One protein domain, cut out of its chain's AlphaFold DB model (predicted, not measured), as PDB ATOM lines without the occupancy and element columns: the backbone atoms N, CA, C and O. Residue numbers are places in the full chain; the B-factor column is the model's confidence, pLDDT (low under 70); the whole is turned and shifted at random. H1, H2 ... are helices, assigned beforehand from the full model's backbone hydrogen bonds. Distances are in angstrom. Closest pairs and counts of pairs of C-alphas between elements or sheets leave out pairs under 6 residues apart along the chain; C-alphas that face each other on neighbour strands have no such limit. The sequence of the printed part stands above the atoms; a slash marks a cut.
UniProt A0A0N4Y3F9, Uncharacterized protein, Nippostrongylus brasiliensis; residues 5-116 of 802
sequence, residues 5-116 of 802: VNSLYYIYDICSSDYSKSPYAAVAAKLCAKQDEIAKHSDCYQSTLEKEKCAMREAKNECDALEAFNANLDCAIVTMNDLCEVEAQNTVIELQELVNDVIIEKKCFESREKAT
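What this domain is: This is residues 5 to 116 of the 802 residues of an uncharacterized protein of Nippostrongylus brasiliensis (UniProt A0A0N4Y3F9). A long helical hairpin of H6 and H7 has short helices packed along one side: H3 packs on both arms of the hairpin, H4 packs on H7, and H5 crosses H6 near the hairpin's closed end, while H1 packs on H4 and H5, and H2 packs on H3 and H4, away from the hairpin. The long link of residues 50 to 61 runs back beside H6 on the side away from H7, and H8 lies beyond the hairpin's open end, touching no helix. The printed part has 112 residues with eight named helices, H1 to H8 in order along the chain, and no named strand; the class is all helix. The whole is compact, with a radius of gyration of the C-alphas of 13.8 A, and the C-alphas span 41 by 28 by 21 A.

How they stand to each other: H6, residues 62 to 83, has a kink of 35 degrees near residue 77. It touches H7, residues 86 to 105, at a shallow tilt of 18 degrees, opposite ways; the closest C-alphas are those of Asn 70 and Gln 96, 6.4 A apart, and the two form a helical hairpin. H3, residues 25 to 33, touches residues 62 to 69 of H6 at a steep tilt of 41 degrees, the same way, with the C-alphas of Val 27 and Leu 66 closest at 6.3 A. H3 touches residues 95 to 102 of H7 at a tilt of 36 degrees, only just steep, opposite ways, with the C-alphas of Val 27 and Val 99 closest at 6.8 A. H5, residues 42 to 49, touches residues 76 to 83 of H6 about perpendicular, at 81 degrees, with the C-alphas of Thr 48 and Met 80 closest at 6.0 A. H4, residues 35 to 39, touches residues 88 to 92 of H7, the closest C-alphas being those of Ile 38 and Thr 91, 6.8 A apart. H1, residues 5 to 9, touches H5, with the C-alphas of Tyr 9 and Ser 42 closest at 5.3 A. H2, residues 11 to 16, touches H3 at a steep tilt of 67 degrees, opposite ways, with the C-alphas of Cys 15 and Cys 32 closest at 5.5 A; it is apart from H6 and H7. H8, residues 108 to 116, is close to H6 but not clearly touching, with the C-alphas of Cys 63 and Cys 108 closest at 5.5 A. Every O i to N i+4 pair is within hydrogen-bond range in H1, H2, H3, H4, H5 and H7; in H6 15 of 18 are, and in H8 4 of 5. Helix packing is mostly crossed: of five touching pairs with a tilt, one is shallow.

Where its parts are: H6 is 30.6 A from first to last C-alpha, beginning at C-alpha 62 (168.859, 157.768, 130.065), and H7 is 28.5 A. H1 begins at C-alpha 5 (186.129, 149.908, 128.752). H8, 12.8 A long, ends at C-alpha 116 (156.483, 146.950, 122.991).

The domain as a whole: The two C-alphas farthest apart are those of Asp 43 and Lys 114, at 41.9 A. The printed part has no cut; the link from H5 to H6 is long, with 12 residues. Mean pLDDT of the printed part is 81.6, and residues 109 to 116 are under 70.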
ATOM      1  N   VAL A   5     184.704 150.098 128.433       87.81
ATOM      2  CA  VAL A   5     186.129 149.908 128.752       87.81
ATOM      3  C   VAL A   5     186.928 151.162 128.454       87.81
ATOM      4  O   VAL A   5     187.749 151.579 129.267       87.81
ATOM      5  N   ASN A   6     186.615 151.844 127.354       89.56
ATOM      6  CA  ASN A   6     187.200 153.144 127.057       89.56
ATOM      7  C   ASN A   6     186.854 154.186 128.139       89.56
ATOM      8  O   ASN A   6     187.670 155.040 128.477       89.56
ATOM      9  N   SER A   7     185.656 154.102 128.731       90.06
ATOM     10  CA  SER A   7     185.247 154.993 129.828       90.06
ATOM     11  C   SER A   7     185.944 154.663 131.153       90.06
ATOM     12  O   SER A   7     186.206 155.574 131.933       90.06
ATOM     13  N   LEU A   8     186.265 153.388 131.396       91.00
ATOM     14  CA  LEU A   8     187.070 152.947 132.540       91.00
ATOM     15  C   LEU A   8     188.538 153.362 132.388       91.00
ATOM     16  O   LEU A   8     189.150 153.831 133.341       91.00
ATOM     17  N   TYR A   9     189.095 153.240 131.182       91.50
ATOM     18  CA  TYR A   9     190.474 153.632 130.904       91.50
ATOM     19  C   TYR A   9     190.679 155.153 131.022       91.50
ATOM     20  O   TYR A   9     191.604 155.601 131.696       91.50
ATOM     21  N   TYR A  10     189.775 155.962 130.458       90.62
ATOM     22  CA  TYR A  10     189.824 157.431 130.547       90.62
ATOM     23  C   TYR A  10     189.014 158.001 131.724       90.62
ATOM     24  O   TYR A  10     188.412 159.071 131.614       90.62
ATOM     25  N   ILE A  11     188.987 157.314 132.871       92.19
ATOM     26  CA  ILE A  11     188.105 157.673 133.995       92.19
ATOM     27  C   ILE A  11     188.290 159.115 134.505       92.19
ATOM     28  O   ILE A  11     187.312 159.772 134.847       92.19
ATOM     29  N   TYR A  12     189.510 159.664 134.491       90.25
ATOM     30  CA  TYR A  12     189.764 161.058 134.891       90.25
ATOM     31  C   TYR A  12     189.172 162.086 133.911       90.25
ATOM     32  O   TYR A  12     188.624 163.108 134.334       90.25
ATOM     33  N   ASP A  13     189.236 161.811 132.608       88.81
ATOM     34  CA  ASP A  13     188.659 162.681 131.573       88.81
ATOM     35  C   ASP A  13     187.129 162.602 131.592       88.81
ATOM     36  O   ASP A  13     186.424 163.598 131.412       88.81
ATOM     37  N   ILE A  14     186.607 161.411 131.892       89.94
ATOM     38  CA  ILE A  14     185.193 161.208 132.176       89.94
ATOM     39  C   ILE A  14     184.785 162.040 133.401       89.94
ATOM     40  O   ILE A  14     183.895 162.874 133.302       89.94
ATOM     41  N   CYS A  15     185.454 161.919 134.541       90.50
ATOM     42  CA  CYS A  15     185.001 162.583 135.768       90.50
ATOM     43  C   CYS A  15     185.246 164.092 135.830       90.50
ATOM     44  O   CYS A  15     184.670 164.773 136.677       90.50
ATOM     45  N   SER A  16     186.042 164.633 134.909       87.81
ATOM     46  CA  SER A  16     186.228 166.078 134.734       87.81
ATOM     47  C   SER A  16     185.252 166.716 133.733       87.81
ATOM     48  O   SER A  16     185.176 167.943 133.655       87.81
ATOM     49  N   SER A  17     184.484 165.913 132.990       88.88
ATOM     50  CA  SER A  17     183.529 166.386 131.982       88.88
ATOM     51  C   SER A  17     182.116 166.585 132.556       88.88
ATOM     52  O   SER A  17     181.664 165.831 133.415       88.88
ATOM     53  N   ASP A  18     181.374 167.580 132.053       86.81
ATOM     54  CA  ASP A  18     179.979 167.826 132.460       86.81
ATOM     55  C   ASP A  18     178.992 166.970 131.646       86.81
ATOM     56  O   ASP A  18     178.765 167.204 130.456       86.81
ATOM     57  N   TYR A  19     178.368 165.995 132.312       86.25
ATOM     58  CA  TYR A  19     177.352 165.108 131.737       86.25
ATOM     59  C   TYR A  19     175.916 165.472 132.121       86.25
ATOM     60  O   TYR A  19     175.006 164.724 131.776       86.25
ATOM     61  N   SER A  20     175.668 166.612 132.772       81.38
ATOM     62  CA  SER A  20     174.334 167.000 133.271       81.38
ATOM     63  C   SER A  20     173.227 167.029 132.204       81.38
ATOM     64  O   SER A  20     172.050 166.889 132.532       81.38
ATOM     65  N   LYS A  21     173.590 167.186 130.924       82.50
ATOM     66  CA  LYS A  21     172.673 167.182 129.768       82.50
ATOM     67  C   LYS A  21     172.792 165.936 128.881       82.50
ATOM     68  O   LYS A  21     172.154 165.874 127.833       82.50
ATOM     69  N   SER A  22     173.633 164.976 129.260       87.19
ATOM     70  CA  SER A  22     173.872 163.738 128.515       87.19
ATOM     71  C   SER A  22     172.921 162.634 128.983       87.19
ATOM     72  O   SER A  22     172.677 162.527 130.186       87.19
ATOM     73  N   PRO A  23     172.454 161.739 128.090       86.94
ATOM     74  CA  PRO A  23     171.739 160.534 128.513       86.94
ATOM     75  C   PRO A  23     172.595 159.640 129.431       86.94
ATOM     76  O   PRO A  23     172.058 158.865 130.207       86.94
ATOM     77  N   TYR A  24     173.922 159.794 129.422       88.88
ATOM     78  CA  TYR A  24     174.834 159.047 130.292       88.88
ATOM     79  C   TYR A  24     175.079 159.692 131.669       88.88
ATOM     80  O   TYR A  24     175.969 159.244 132.387       88.88
ATOM     81  N   ALA A  25     174.322 160.720 132.077       88.62
ATOM     82  CA  ALA A  25     174.525 161.410 133.359       88.62
ATOM     83  C   ALA A  25     174.560 160.453 134.569       88.62
ATOM     84  O   ALA A  25     175.429 160.564 135.434       88.62
ATOM     85  N   ALA A  26     173.642 159.482 134.605       87.00
ATOM     86  CA  ALA A  26     173.564 158.497 135.680       87.00
ATOM     87  C   ALA A  26     174.755 157.521 135.675       87.00
ATOM     88  O   ALA A  26     175.312 157.221 136.729       87.00
ATOM     89  N   VAL A  27     175.189 157.086 134.487       89.94
ATOM     90  CA  VAL A  27     176.376 156.233 134.306       89.94
ATOM     91  C   VAL A  27     177.638 156.967 134.766       89.94
ATOM     92  O   VAL A  27     178.431 156.421 135.531       89.94
ATOM     93  N   ALA A  28     177.791 158.230 134.362       90.12
ATOM     94  CA  ALA A  28     178.901 159.092 134.754       90.12
ATOM     95  C   ALA A  28     179.012 159.215 136.281       90.12
ATOM     96  O   ALA A  28     180.090 159.048 136.842       90.12
ATOM     97  N   ALA A  29     177.885 159.443 136.963       90.06
ATOM     98  CA  ALA A  29     177.857 159.571 138.415       90.06
ATOM     99  C   ALA A  29     178.339 158.297 139.134       90.06
ATOM    100  O   ALA A  29     179.054 158.395 140.130       90.06
ATOM    101  N   LYS A  30     177.982 157.107 138.628       91.62
ATOM    102  CA  LYS A  30     178.419 155.826 139.213       91.62
ATOM    103  C   LYS A  30     179.889 155.528 138.940       91.62
ATOM    104  O   LYS A  30     180.594 155.130 139.861       91.62
ATOM    105  N   LEU A  31     180.360 155.798 137.724       90.44
ATOM    106  CA  LEU A  31     181.778 155.703 137.373       90.44
ATOM    107  C   LEU A  31     182.638 156.599 138.273       90.44
ATOM    108  O   LEU A  31     183.622 156.150 138.855       90.44
ATOM    109  N   CYS A  32     182.232 157.854 138.452       92.38
ATOM    110  CA  CYS A  32     183.019 158.823 139.211       92.38
ATOM    111  C   CYS A  32     182.983 158.614 140.721       92.38
ATOM    112  O   CYS A  32     183.932 158.980 141.405       92.38
ATOM    113  N   ALA A  33     181.954 157.946 141.246       90.06
ATOM    114  CA  ALA A  33     181.945 157.499 142.639       90.06
ATOM    115  C   ALA A  33     183.041 156.457 142.941       90.06
ATOM    116  O   ALA A  33     183.418 156.288 144.097       90.06
ATOM    117  N   LYS A  34     183.552 155.774 141.910       90.38
ATOM    118  CA  LYS A  34     184.570 154.716 141.990       90.38
ATOM    119  C   LYS A  34     185.870 155.088 141.258       90.38
ATOM    120  O   LYS A  34     186.688 154.221 140.964       90.38
ATOM    121  N   GLN A  35     186.080 156.378 140.983       91.12
ATOM    122  CA  GLN A  35     187.179 156.893 140.158       91.12
ATOM    123  C   GLN A  35     188.563 156.375 140.581       91.12
ATOM    124  O   GLN A  35     189.308 155.874 139.740       91.12
ATOM    125  N   ASP A  36     188.896 156.463 141.871       88.88
ATOM    126  CA  ASP A  36     190.214 156.069 142.386       88.88
ATOM    127  C   ASP A  36     190.440 154.551 142.346       88.88
ATOM    128  O   ASP A  36     191.574 154.094 142.229       88.88
ATOM    129  N   GLU A  37     189.374 153.754 142.454       88.75
ATOM    130  CA  GLU A  37     189.437 152.290 142.380       88.75
ATOM    131  C   GLU A  37     189.601 151.828 140.930       88.75
ATOM    132  O   GLU A  37     190.473 151.016 140.637       88.75
ATOM    133  N   ILE A  38     188.853 152.434 140.006       90.19
ATOM    134  CA  ILE A  38     188.967 152.179 138.564       90.19
ATOM    135  C   ILE A  38     190.358 152.591 138.055       90.19
ATOM    136  O   ILE A  38     191.005 151.848 137.318       90.19
ATOM    137  N   ALA A  39     190.875 153.744 138.490       90.00
ATOM    138  CA  ALA A  39     192.175 154.245 138.049       90.00
ATOM    139  C   ALA A  39     193.355 153.328 138.425       90.00
ATOM    140  O   ALA A  39     194.349 153.303 137.702       90.00
ATOM    141  N   LYS A  40     193.258 152.554 139.517       91.38
ATOM    142  CA  LYS A  40     194.313 151.606 139.939       91.38
ATOM    143  C   LYS A  40     194.559 150.488 138.929       91.38
ATOM    144  O   LYS A  40     195.631 149.892 138.945       91.38
ATOM    145  N   HIS A  41     193.587 150.212 138.063       91.94
ATOM    146  CA  HIS A  41     193.616 149.098 137.122       91.94
ATOM    147  C   HIS A  41     193.644 149.556 135.651       91.94
ATOM    148  O   HIS A  41     193.287 148.789 134.754       91.94
ATOM    149  N   SER A  42     194.102 150.788 135.385       86.81
ATOM    150  CA  SER A  42     194.140 151.391 134.041       86.81
ATOM    151  C   SER A  42     194.835 150.522 132.993       86.81
ATOM    152  O   SER A  42     194.339 150.404 131.875       86.81
ATOM    153  N   ASP A  43     195.937 149.860 133.356       86.75
ATOM    154  CA  ASP A  43     196.731 149.028 132.438       86.75
ATOM    155  C   ASP A  43     195.945 147.794 131.951       86.75
ATOM    156  O   ASP A  43     196.067 147.362 130.797       86.75
ATOM    157  N   CYS A  44     195.080 147.251 132.815       90.06
ATOM    158  CA  CYS A  44     194.170 146.154 132.483       90.06
ATOM    159  C   CYS A  44     193.076 146.634 131.519       90.06
ATOM    160  O   CYS A  44     192.811 145.978 130.506       90.06
ATOM    161  N   TYR A  45     192.469 147.795 131.781       90.44
ATOM    162  CA  TYR A  45     191.426 148.342 130.910       90.44
ATOM    163  C   TYR A  45     191.987 148.761 129.549       90.44
ATOM    164  O   TYR A  45     191.346 148.508 128.533       90.44
ATOM    165  N   GLN A  46     193.219 149.273 129.494       90.19
ATOM    166  CA  GLN A  46     193.920 149.533 128.236       90.19
ATOM    167  C   GLN A  46     194.120 148.249 127.420       90.19
ATOM    168  O   GLN A  46     193.770 148.189 126.243       90.19
ATOM    169  N   SER A  47     194.634 147.197 128.062       85.69
ATOM    170  CA  SER A  47     194.878 145.900 127.417       85.69
ATOM    171  C   SER A  47     193.585 145.230 126.939       85.69
ATOM    172  O   SER A  47     193.585 144.516 125.933       85.69
ATOM    173  N   THR A  48     192.486 145.459 127.660       86.50
ATOM    174  CA  THR A  48     191.145 144.981 127.304       86.50
ATOM    175  C   THR A  48     190.603 145.744 126.099       86.50
ATOM    176  O   THR A  48     190.162 145.109 125.143       86.50
ATOM    177  N   LEU A  49     190.722 147.075 126.089       86.62
ATOM    178  CA  LEU A  49     190.268 147.940 124.997       86.62
ATOM    179  C   LEU A  49     190.931 147.586 123.653       86.62
ATOM    180  O   LEU A  49     190.299 147.643 122.602       86.62
ATOM    181  N   GLU A  50     192.203 147.178 123.670       84.94
ATOM    182  CA  GLU A  50     192.932 146.766 122.460       84.94
ATOM    183  C   GLU A  50     192.468 145.416 121.882       84.94
ATOM    184  O   GLU A  50     192.710 145.126 120.706       84.94
ATOM    185  N   LYS A  51     191.829 144.566 122.696       81.12
ATOM    186  CA  LYS A  51     191.487 143.178 122.340       81.12
ATOM    187  C   LYS A  51     189.992 142.913 122.236       81.12
ATOM    188  O   LYS A  51     189.600 141.956 121.560       81.12
ATOM    189  N   GLU A  52     189.165 143.722 122.882       79.56
ATOM    190  CA  GLU A  52     187.726 143.529 122.877       79.56
ATOM    191  C   GLU A  52     187.097 143.834 121.511       79.56
ATOM    192  O   GLU A  52     187.584 144.632 120.709       79.56
ATOM    193  N   LYS A  53     185.980 143.161 121.223       77.81
ATOM    194  CA  LYS A  53     185.186 143.361 119.999       77.81
ATOM    195  C   LYS A  53     183.717 143.567 120.345       77.81
ATOM    196  O   LYS A  53     182.838 142.922 119.772       77.81
ATOM    197  N   CYS A  54     183.461 144.435 121.316       80.44
ATOM    198  CA  CYS A  54     182.117 144.703 121.800       80.44
ATOM    199  C   CYS A  54     181.387 145.697 120.897       80.44
ATOM    200  O   CYS A  54     181.931 146.711 120.462       80.44
ATOM    201  N   ALA A  55     180.131 145.389 120.576       74.56
ATOM    202  CA  ALA A  55     179.300 146.284 119.786       74.56
ATOM    203  C   ALA A  55     178.867 147.478 120.645       74.56
ATOM    204  O   ALA A  55     178.311 147.303 121.730       74.56
ATOM    205  N   MET A  56     179.084 148.692 120.142       78.12
ATOM    206  CA  MET A  56     178.549 149.902 120.759       78.12
ATOM    207  C   MET A  56     177.109 150.146 120.316       78.12
ATOM    208  O   MET A  56     176.770 149.974 119.143       78.12
ATOM    209  N   ARG A  57     176.272 150.602 121.249       75.06
ATOM    210  CA  ARG A  57     174.915 151.077 120.967       75.06
ATOM    211  C   ARG A  57     174.835 152.572 121.251       75.06
ATOM    212  O   ARG A  57     175.337 153.044 122.267       75.06
ATOM    213  N   GLU A  58     174.216 153.319 120.343       74.31
ATOM    214  CA  GLU A  58     173.905 154.729 120.586       74.31
ATOM    215  C   GLU A  58     172.695 154.838 121.511       74.31
ATOM    216  O   GLU A  58     171.695 154.146 121.319       74.31
ATOM    217  N   ALA A  59     172.777 155.732 122.494       82.00
ATOM    218  CA  ALA A  59     171.721 155.945 123.472       82.00
ATOM    219  C   ALA A  59     170.996 157.262 123.209       82.00
ATOM    220  O   ALA A  59     171.636 158.309 123.086       82.00
ATOM    221  N   LYS A  60     169.661 157.217 123.135       83.06
ATOM    222  CA  LYS A  60     168.825 158.406 122.891       83.06
ATOM    223  C   LYS A  60     168.243 158.984 124.175       83.06
ATOM    224  O   LYS A  60     167.925 160.169 124.221       83.06
ATOM    225  N   ASN A  61     168.096 158.156 125.202       85.81
ATOM    226  CA  ASN A  61     167.575 158.527 126.510       85.81
ATOM    227  C   ASN A  61     168.406 157.867 127.630       85.81
ATOM    228  O   ASN A  61     169.311 157.079 127.360       85.81
ATOM    229  N   GLU A  62     168.118 158.228 128.880       84.31
ATOM    230  CA  GLU A  62     168.859 157.768 130.065       84.31
ATOM    231  C   GLU A  62     168.813 156.239 130.248       84.31
ATOM    232  O   GLU A  62     169.831 155.632 130.574       84.31
ATOM    233  N   CYS A  63     167.677 155.596 129.961       85.75
ATOM    234  CA  CYS A  63     167.540 154.140 130.042       85.75
ATOM    235  C   CYS A  63     168.319 153.425 128.933       85.75
ATOM    236  O   CYS A  63     169.056 152.486 129.226       85.75
ATOM    237  N   ASP A  64     168.254 153.920 127.691       84.00
ATOM    238  CA  ASP A  64     169.062 153.387 126.587       84.00
ATOM    239  C   ASP A  64     170.562 153.457 126.920       84.00
ATOM    240  O   ASP A  64     171.324 152.572 126.542       84.00
ATOM    241  N   ALA A  65     170.998 154.513 127.616       85.94
ATOM    242  CA  ALA A  65     172.393 154.716 128.002       85.94
ATOM    243  C   ALA A  65     172.842 153.743 129.092       85.94
ATOM    244  O   ALA A  65     173.925 153.170 128.979       85.94
ATOM    245  N   LEU A  66     172.013 153.537 130.117       86.94
ATOM    246  CA  LEU A  66     172.277 152.568 131.180       86.94
ATOM    247  C   LEU A  66     172.339 151.139 130.623       86.94
ATOM    248  O   LEU A  66     173.279 150.405 130.920       86.94
ATOM    249  N   GLU A  67     171.395 150.760 129.758       85.50
ATOM    250  CA  GLU A  67     171.357 149.432 129.139       85.50
ATOM    251  C   GLU A  67     172.493 149.216 128.132       85.50
ATOM    252  O   GLU A  67     173.114 148.152 128.120       85.50
ATOM    253  N   ALA A  68     172.799 150.217 127.299       85.31
ATOM    254  CA  ALA A  68     173.909 150.150 126.352       85.31
ATOM    255  C   ALA A  68     175.252 150.002 127.073       85.31
ATOM    256  O   ALA A  68     176.076 149.186 126.661       85.31
ATOM    257  N   PHE A  69     175.454 150.756 128.156       88.19
ATOM    258  CA  PHE A  69     176.659 150.675 128.973       88.19
ATOM    259  C   PHE A  69     176.784 149.315 129.667       88.19
ATOM    260  O   PHE A  69     177.838 148.688 129.602       88.19
ATOM    261  N   ASN A  70     175.695 148.824 130.263       86.94
ATOM    262  CA  ASN A  70     175.660 147.539 130.955       86.94
ATOM    263  C   ASN A  70     175.925 146.355 130.008       86.94
ATOM    264  O   ASN A  70     176.759 145.502 130.294       86.94
ATOM    265  N   ALA A  71     175.298 146.350 128.829       84.88
ATOM    266  CA  ALA A  71     175.527 145.319 127.818       84.88
ATOM    267  C   ALA A  71     176.956 145.357 127.245       84.88
ATOM    268  O   ALA A  71     177.502 144.323 126.849       84.88
ATOM    269  N   ASN A  72     177.563 146.545 127.170       86.69
ATOM    270  CA  ASN A  72     178.948 146.694 126.742       86.69
ATOM    271  C   ASN A  72     179.923 146.186 127.824       86.69
ATOM    272  O   ASN A  72     180.848 145.454 127.481       86.69
ATOM    273  N   LEU A  73     179.651 146.454 129.109       86.44
ATOM    274  CA  LEU A  73     180.384 145.868 130.239       86.44
ATOM    275  C   LEU A  73     180.295 144.336 130.269       86.44
ATOM    276  O   LEU A  73     181.327 143.683 130.366       86.44
ATOM    277  N   ASP A  74     179.099 143.760 130.115       80.44
ATOM    278  CA  ASP A  74     178.903 142.301 130.049       80.44
ATOM    279  C   ASP A  74     179.771 141.645 128.968       80.44
ATOM    280  O   ASP A  74     180.395 140.603 129.176       80.44
ATOM    281  N   CYS A  75     179.820 142.274 127.792       83.06
ATOM    282  CA  CYS A  75     180.653 141.812 126.692       83.06
ATOM    283  C   CYS A  75     182.151 141.919 127.026       83.06
ATOM    284  O   CYS A  75     182.920 140.996 126.740       83.06
ATOM    285  N   ALA A  76     182.559 143.025 127.648       80.69
ATOM    286  CA  ALA A  76     183.946 143.303 127.979       80.69
ATOM    287  C   ALA A  76     184.490 142.407 129.102       80.69
ATOM    288  O   ALA A  76     185.649 141.994 129.038       80.69
ATOM    289  N   ILE A  77     183.658 142.032 130.083       77.00
ATOM    290  CA  ILE A  77     184.034 141.165 131.216       77.00
ATOM    291  C   ILE A  77     184.620 139.833 130.731       77.00
ATOM    292  O   ILE A  77     185.596 139.348 131.298       77.00
ATOM    293  N   VAL A  78     184.103 139.272 129.632       76.00
ATOM    294  CA  VAL A  78     184.654 138.040 129.036       76.00
ATOM    295  C   VAL A  78     186.122 138.217 128.644       76.00
ATOM    296  O   VAL A  78     186.924 137.315 128.852       76.00
ATOM    297  N   THR A  79     186.480 139.388 128.116       78.38
ATOM    298  CA  THR A  79     187.856 139.713 127.718       78.38
ATOM    299  C   THR A  79     188.712 140.084 128.936       78.38
ATOM    300  O   THR A  79     189.888 139.731 128.989       78.38
ATOM    301  N   MET A  80     188.129 140.731 129.950       79.81
ATOM    302  CA  MET A  80     188.816 141.055 131.206       79.81
ATOM    303  C   MET A  80     189.174 139.808 132.020       79.81
ATOM    304  O   MET A  80     190.233 139.789 132.640       79.81
ATOM    305  N   ASN A  81     188.361 138.747 131.976       74.56
ATOM    306  CA  ASN A  81     188.647 137.484 132.671       74.56
ATOM    307  C   ASN A  81     189.984 136.851 132.249       74.56
ATOM    308  O   ASN A  81     190.627 136.180 133.055       74.56
ATOM    309  N   ASP A  82     190.410 137.094 131.007       74.75
ATOM    310  CA  ASP A  82     191.653 136.559 130.447       74.75
ATOM    311  C   ASP A  82     192.861 137.501 130.627       74.75
ATOM    312  O   ASP A  82     194.005 137.077 130.440       74.75
ATOM    313  N   LEU A  83     192.635 138.785 130.935       76.12
ATOM    314  CA  LEU A  83     193.660 139.840 130.852       76.12
ATOM    315  C   LEU A  83     193.882 140.623 132.145       76.12
ATOM    316  O   LEU A  83     194.945 141.214 132.320       76.12
ATOM    317  N   CYS A  84     192.884 140.666 133.017       79.94
ATOM    318  CA  CYS A  84     192.862 141.503 134.202       79.94
ATOM    319  C   CYS A  84     192.984 140.662 135.469       79.94
ATOM    320  O   CYS A  84     192.496 139.536 135.531       79.94
ATOM    321  N   GLU A  85     193.597 141.225 136.507       76.00
ATOM    322  CA  GLU A  85     193.623 140.603 137.830       76.00
ATOM    323  C   GLU A  85     192.228 140.605 138.471       76.00
ATOM    324  O   GLU A  85     191.376 141.436 138.152       76.00
ATOM    325  N   VAL A  86     192.001 139.677 139.404       70.62
ATOM    326  CA  VAL A  86     190.690 139.462 140.043       70.62
ATOM    327  C   VAL A  86     190.156 140.738 140.712       70.62
ATOM    328  O   VAL A  86     188.959 141.000 140.665       70.62
ATOM    329  N   GLU A  87     191.027 141.581 141.273       73.38
ATOM    330  CA  GLU A  87     190.631 142.861 141.886       73.38
ATOM    331  C   GLU A  87     190.059 143.861 140.863       73.38
ATOM    332  O   GLU A  87     189.041 144.512 141.118       73.38
ATOM    333  N   ALA A  88     190.644 143.922 139.663       77.19
ATOM    334  CA  ALA A  88     190.156 144.766 138.576       77.19
ATOM    335  C   ALA A  88     188.806 144.274 138.032       77.19
ATOM    336  O   ALA A  88     187.943 145.086 137.693       77.19
ATOM    337  N   GLN A  89     188.613 142.950 137.980       76.06
ATOM    338  CA  GLN A  89     187.348 142.325 137.584       76.06
ATOM    339  C   GLN A  89     186.249 142.603 138.618       76.06
ATOM    340  O   GLN A  89     185.157 143.028 138.249       76.06
ATOM    341  N   ASN A  90     186.554 142.453 139.912       76.06
ATOM    342  CA  ASN A  90     185.616 142.746 140.999       76.06
ATOM    343  C   ASN A  90     185.157 144.209 140.977       76.06
ATOM    344  O   ASN A  90     183.967 144.472 141.113       76.06
ATOM    345  N   THR A  91     186.068 145.151 140.706       83.12
ATOM    346  CA  THR A  91     185.732 146.581 140.570       83.12
ATOM    347  C   THR A  91     184.719 146.830 139.441       83.12
ATOM    348  O   THR A  91     183.810 147.651 139.579       83.12
ATOM    349  N   VAL A  92     184.831 146.100 138.326       83.19
ATOM    350  CA  VAL A  92     183.894 146.202 137.193       83.19
ATOM    351  C   VAL A  92     182.558 145.522 137.492       83.19
ATOM    352  O   VAL A  92     181.518 146.064 137.124       83.19
ATOM    353  N   ILE A  93     182.566 144.382 138.187       76.88
ATOM    354  CA  ILE A  93     181.343 143.688 138.622       76.88
ATOM    355  C   ILE A  93     180.551 144.566 139.600       76.88
ATOM    356  O   ILE A  93     179.353 144.755 139.410       76.88
ATOM    357  N   GLU A  94     181.210 145.183 140.584       77.88
ATOM    358  CA  GLU A  94     180.566 146.133 141.503       77.88
ATOM    359  C   GLU A  94     179.955 147.325 140.755       77.88
ATOM    360  O   GLU A  94     178.833 147.748 141.035       77.88
ATOM    361  N   LEU A  95     180.670 147.871 139.767       85.75
ATOM    362  CA  LEU A  95     180.139 148.943 138.929       85.75
ATOM    363  C   LEU A  95     178.915 148.478 138.129       85.75
ATOM    364  O   LEU A  95     177.954 149.234 137.977       85.75
ATOM    365  N   GLN A  96     178.934 147.244 137.633       82.62
ATOM    366  CA  GLN A  96     177.822 146.651 136.909       82.62
ATOM    367  C   GLN A  96     176.583 146.495 137.800       82.62
ATOM    368  O   GLN A  96     175.477 146.839 137.383       82.62
ATOM    369  N   GLU A  97     176.757 146.039 139.040       80.81
ATOM    370  CA  GLU A  97     175.689 145.974 140.044       80.81
ATOM    371  C   GLU A  97     175.104 147.366 140.321       80.81
ATOM    372  O   GLU A  97     173.890 147.549 140.245       80.81
ATOM    373  N   LEU A  98     175.955 148.382 140.501       83.75
ATOM    374  CA  LEU A  98     175.512 149.765 140.709       83.75
ATOM    375  C   LEU A  98     174.737 150.344 139.518       83.75
ATOM    376  O   LEU A  98     173.842 151.167 139.714       83.75
ATOM    377  N   VAL A  99     175.084 149.965 138.286       84.38
ATOM    378  CA  VAL A  99     174.344 150.372 137.082       84.38
ATOM    379  C   VAL A  99     173.015 149.619 136.989       84.38
ATOM    380  O   VAL A  99     171.990 150.240 136.707       84.38
ATOM    381  N   ASN A 100     173.001 148.317 137.286       81.19
ATOM    382  CA  ASN A 100     171.786 147.500 137.337       81.19
ATOM    383  C   ASN A 100     170.774 148.027 138.363       81.19
ATOM    384  O   ASN A 100     169.586 148.125 138.051       81.19
ATOM    385  N   ASP A 101     171.233 148.450 139.541       78.00
ATOM    386  CA  ASP A 101     170.381 149.062 140.563       78.00
ATOM    387  C   ASP A 101     169.685 150.326 140.047       78.00
ATOM    388  O   ASP A 101     168.494 150.528 140.288       78.00
ATOM    389  N   VAL A 102     170.393 151.156 139.275       80.81
ATOM    390  CA  VAL A 102     169.815 152.370 138.678       80.81
ATOM    391  C   VAL A 102     168.797 152.021 137.590       80.81
ATOM    392  O   VAL A 102     167.760 152.676 137.507       80.81
ATOM    393  N   ILE A 103     169.042 150.982 136.783       77.62
ATOM    394  CA  ILE A 103     168.079 150.487 135.781       77.62
ATOM    395  C   ILE A 103     166.769 150.058 136.467       77.62
ATOM    396  O   ILE A 103     165.679 150.377 135.978       77.62
ATOM    397  N   ILE A 104     166.868 149.381 137.617       74.06
ATOM    398  CA  ILE A 104     165.719 148.944 138.423       74.06
ATOM    399  C   ILE A 104     165.009 150.144 139.062       74.06
ATOM    400  O   ILE A 104     163.795 150.282 138.914       74.06
ATOM    401  N   GLU A 105     165.747 151.035 139.729       79.25
ATOM    402  CA  GLU A 105     165.201 152.226 140.395       79.25
ATOM    403  C   GLU A 105     164.443 153.126 139.413       79.25
ATOM    404  O   GLU A 105     163.345 153.609 139.700       79.25
ATOM    405  N   LYS A 106     165.004 153.311 138.215       75.81
ATOM    406  CA  LYS A 106     164.420 154.124 137.144       75.81
ATOM    407  C   LYS A 106     163.319 153.403 136.369       75.81
ATOM    408  O   LYS A 106     162.736 154.015 135.475       75.81
ATOM    409  N   LYS A 107     163.015 152.143 136.708       79.06
ATOM    410  CA  LYS A 107     161.999 151.316 136.038       79.06
ATOM    411  C   LYS A 107     162.199 151.280 134.523       79.06
ATOM    412  O   LYS A 107     161.232 151.303 133.764       79.06
ATOM    413  N   CYS A 108     163.448 151.197 134.065       76.44
ATOM    414  CA  CYS A 108     163.753 151.191 132.631       76.44
ATOM    415  C   CYS A 108     163.083 150.012 131.884       76.44
ATOM    416  O   CYS A 108     162.794 150.108 130.690       76.44
ATOM    417  N   PHE A 109     162.692 148.963 132.617       62.81
ATOM    418  CA  PHE A 109     161.875 147.845 132.141       62.81
ATOM    419  C   PHE A 109     160.412 148.214 131.798       62.81
ATOM    420  O   PHE A 109     159.850 147.636 130.871       62.81
ATOM    421  N   GLU A 110     159.800 149.205 132.461       59.00
ATOM    422  CA  GLU A 110     158.420 149.660 132.173       59.00
ATOM    423  C   GLU A 110     158.352 150.508 130.889       59.00
ATOM    424  O   GLU A 110     157.357 150.501 130.161       59.00
ATOM    425  N   SER A 111     159.422 151.245 130.573       53.47
ATOM    426  CA  SER A 111     159.580 151.915 129.272       53.47
ATOM    427  C   SER A 111     159.662 150.912 128.122       53.47
ATOM    428  O   SER A 111     159.216 151.229 127.018       53.47
ATOM    429  N   ARG A 112     160.156 149.694 128.395       50.00
ATOM    430  CA  ARG A 112     160.144 148.571 127.455       50.00
ATOM    431  C   ARG A 112     158.712 148.137 127.171       50.00
ATOM    432  O   ARG A 112     158.341 148.174 126.012       50.00
ATOM    433  N   GLU A 113     157.898 147.878 128.200       47.75
ATOM    434  CA  GLU A 113     156.465 147.550 128.059       47.75
ATOM    435  C   GLU A 113     155.677 148.620 127.294       47.75
ATOM    436  O   GLU A 113     154.892 148.305 126.403       47.75
ATOM    437  N   LYS A 114     155.904 149.907 127.575       43.81
ATOM    438  CA  LYS A 114     155.201 150.991 126.863       43.81
ATOM    439  C   LYS A 114     155.642 151.135 125.399       43.81
ATOM    440  O   LYS A 114     154.856 151.632 124.593       43.81
ATOM    441  N   ALA A 115     156.853 150.693 125.048       41.91
ATOM    442  CA  ALA A 115     157.367 150.677 123.677       41.91
ATOM    443  C   ALA A 115     157.018 149.380 122.911       41.91
ATOM    444  O   ALA A 115     156.745 149.449 121.707       41.91
ATOM    445  N   THR A 116     156.950 148.221 123.580       39.03
ATOM    446  CA  THR A 116     156.483 146.950 122.991       39.03
ATOM    447  C   THR A 116     154.973 146.939 122.773       39.03
ATOM    448  O   THR A 116     154.531 146.529 121.704       39.03
TER     449      THR A 116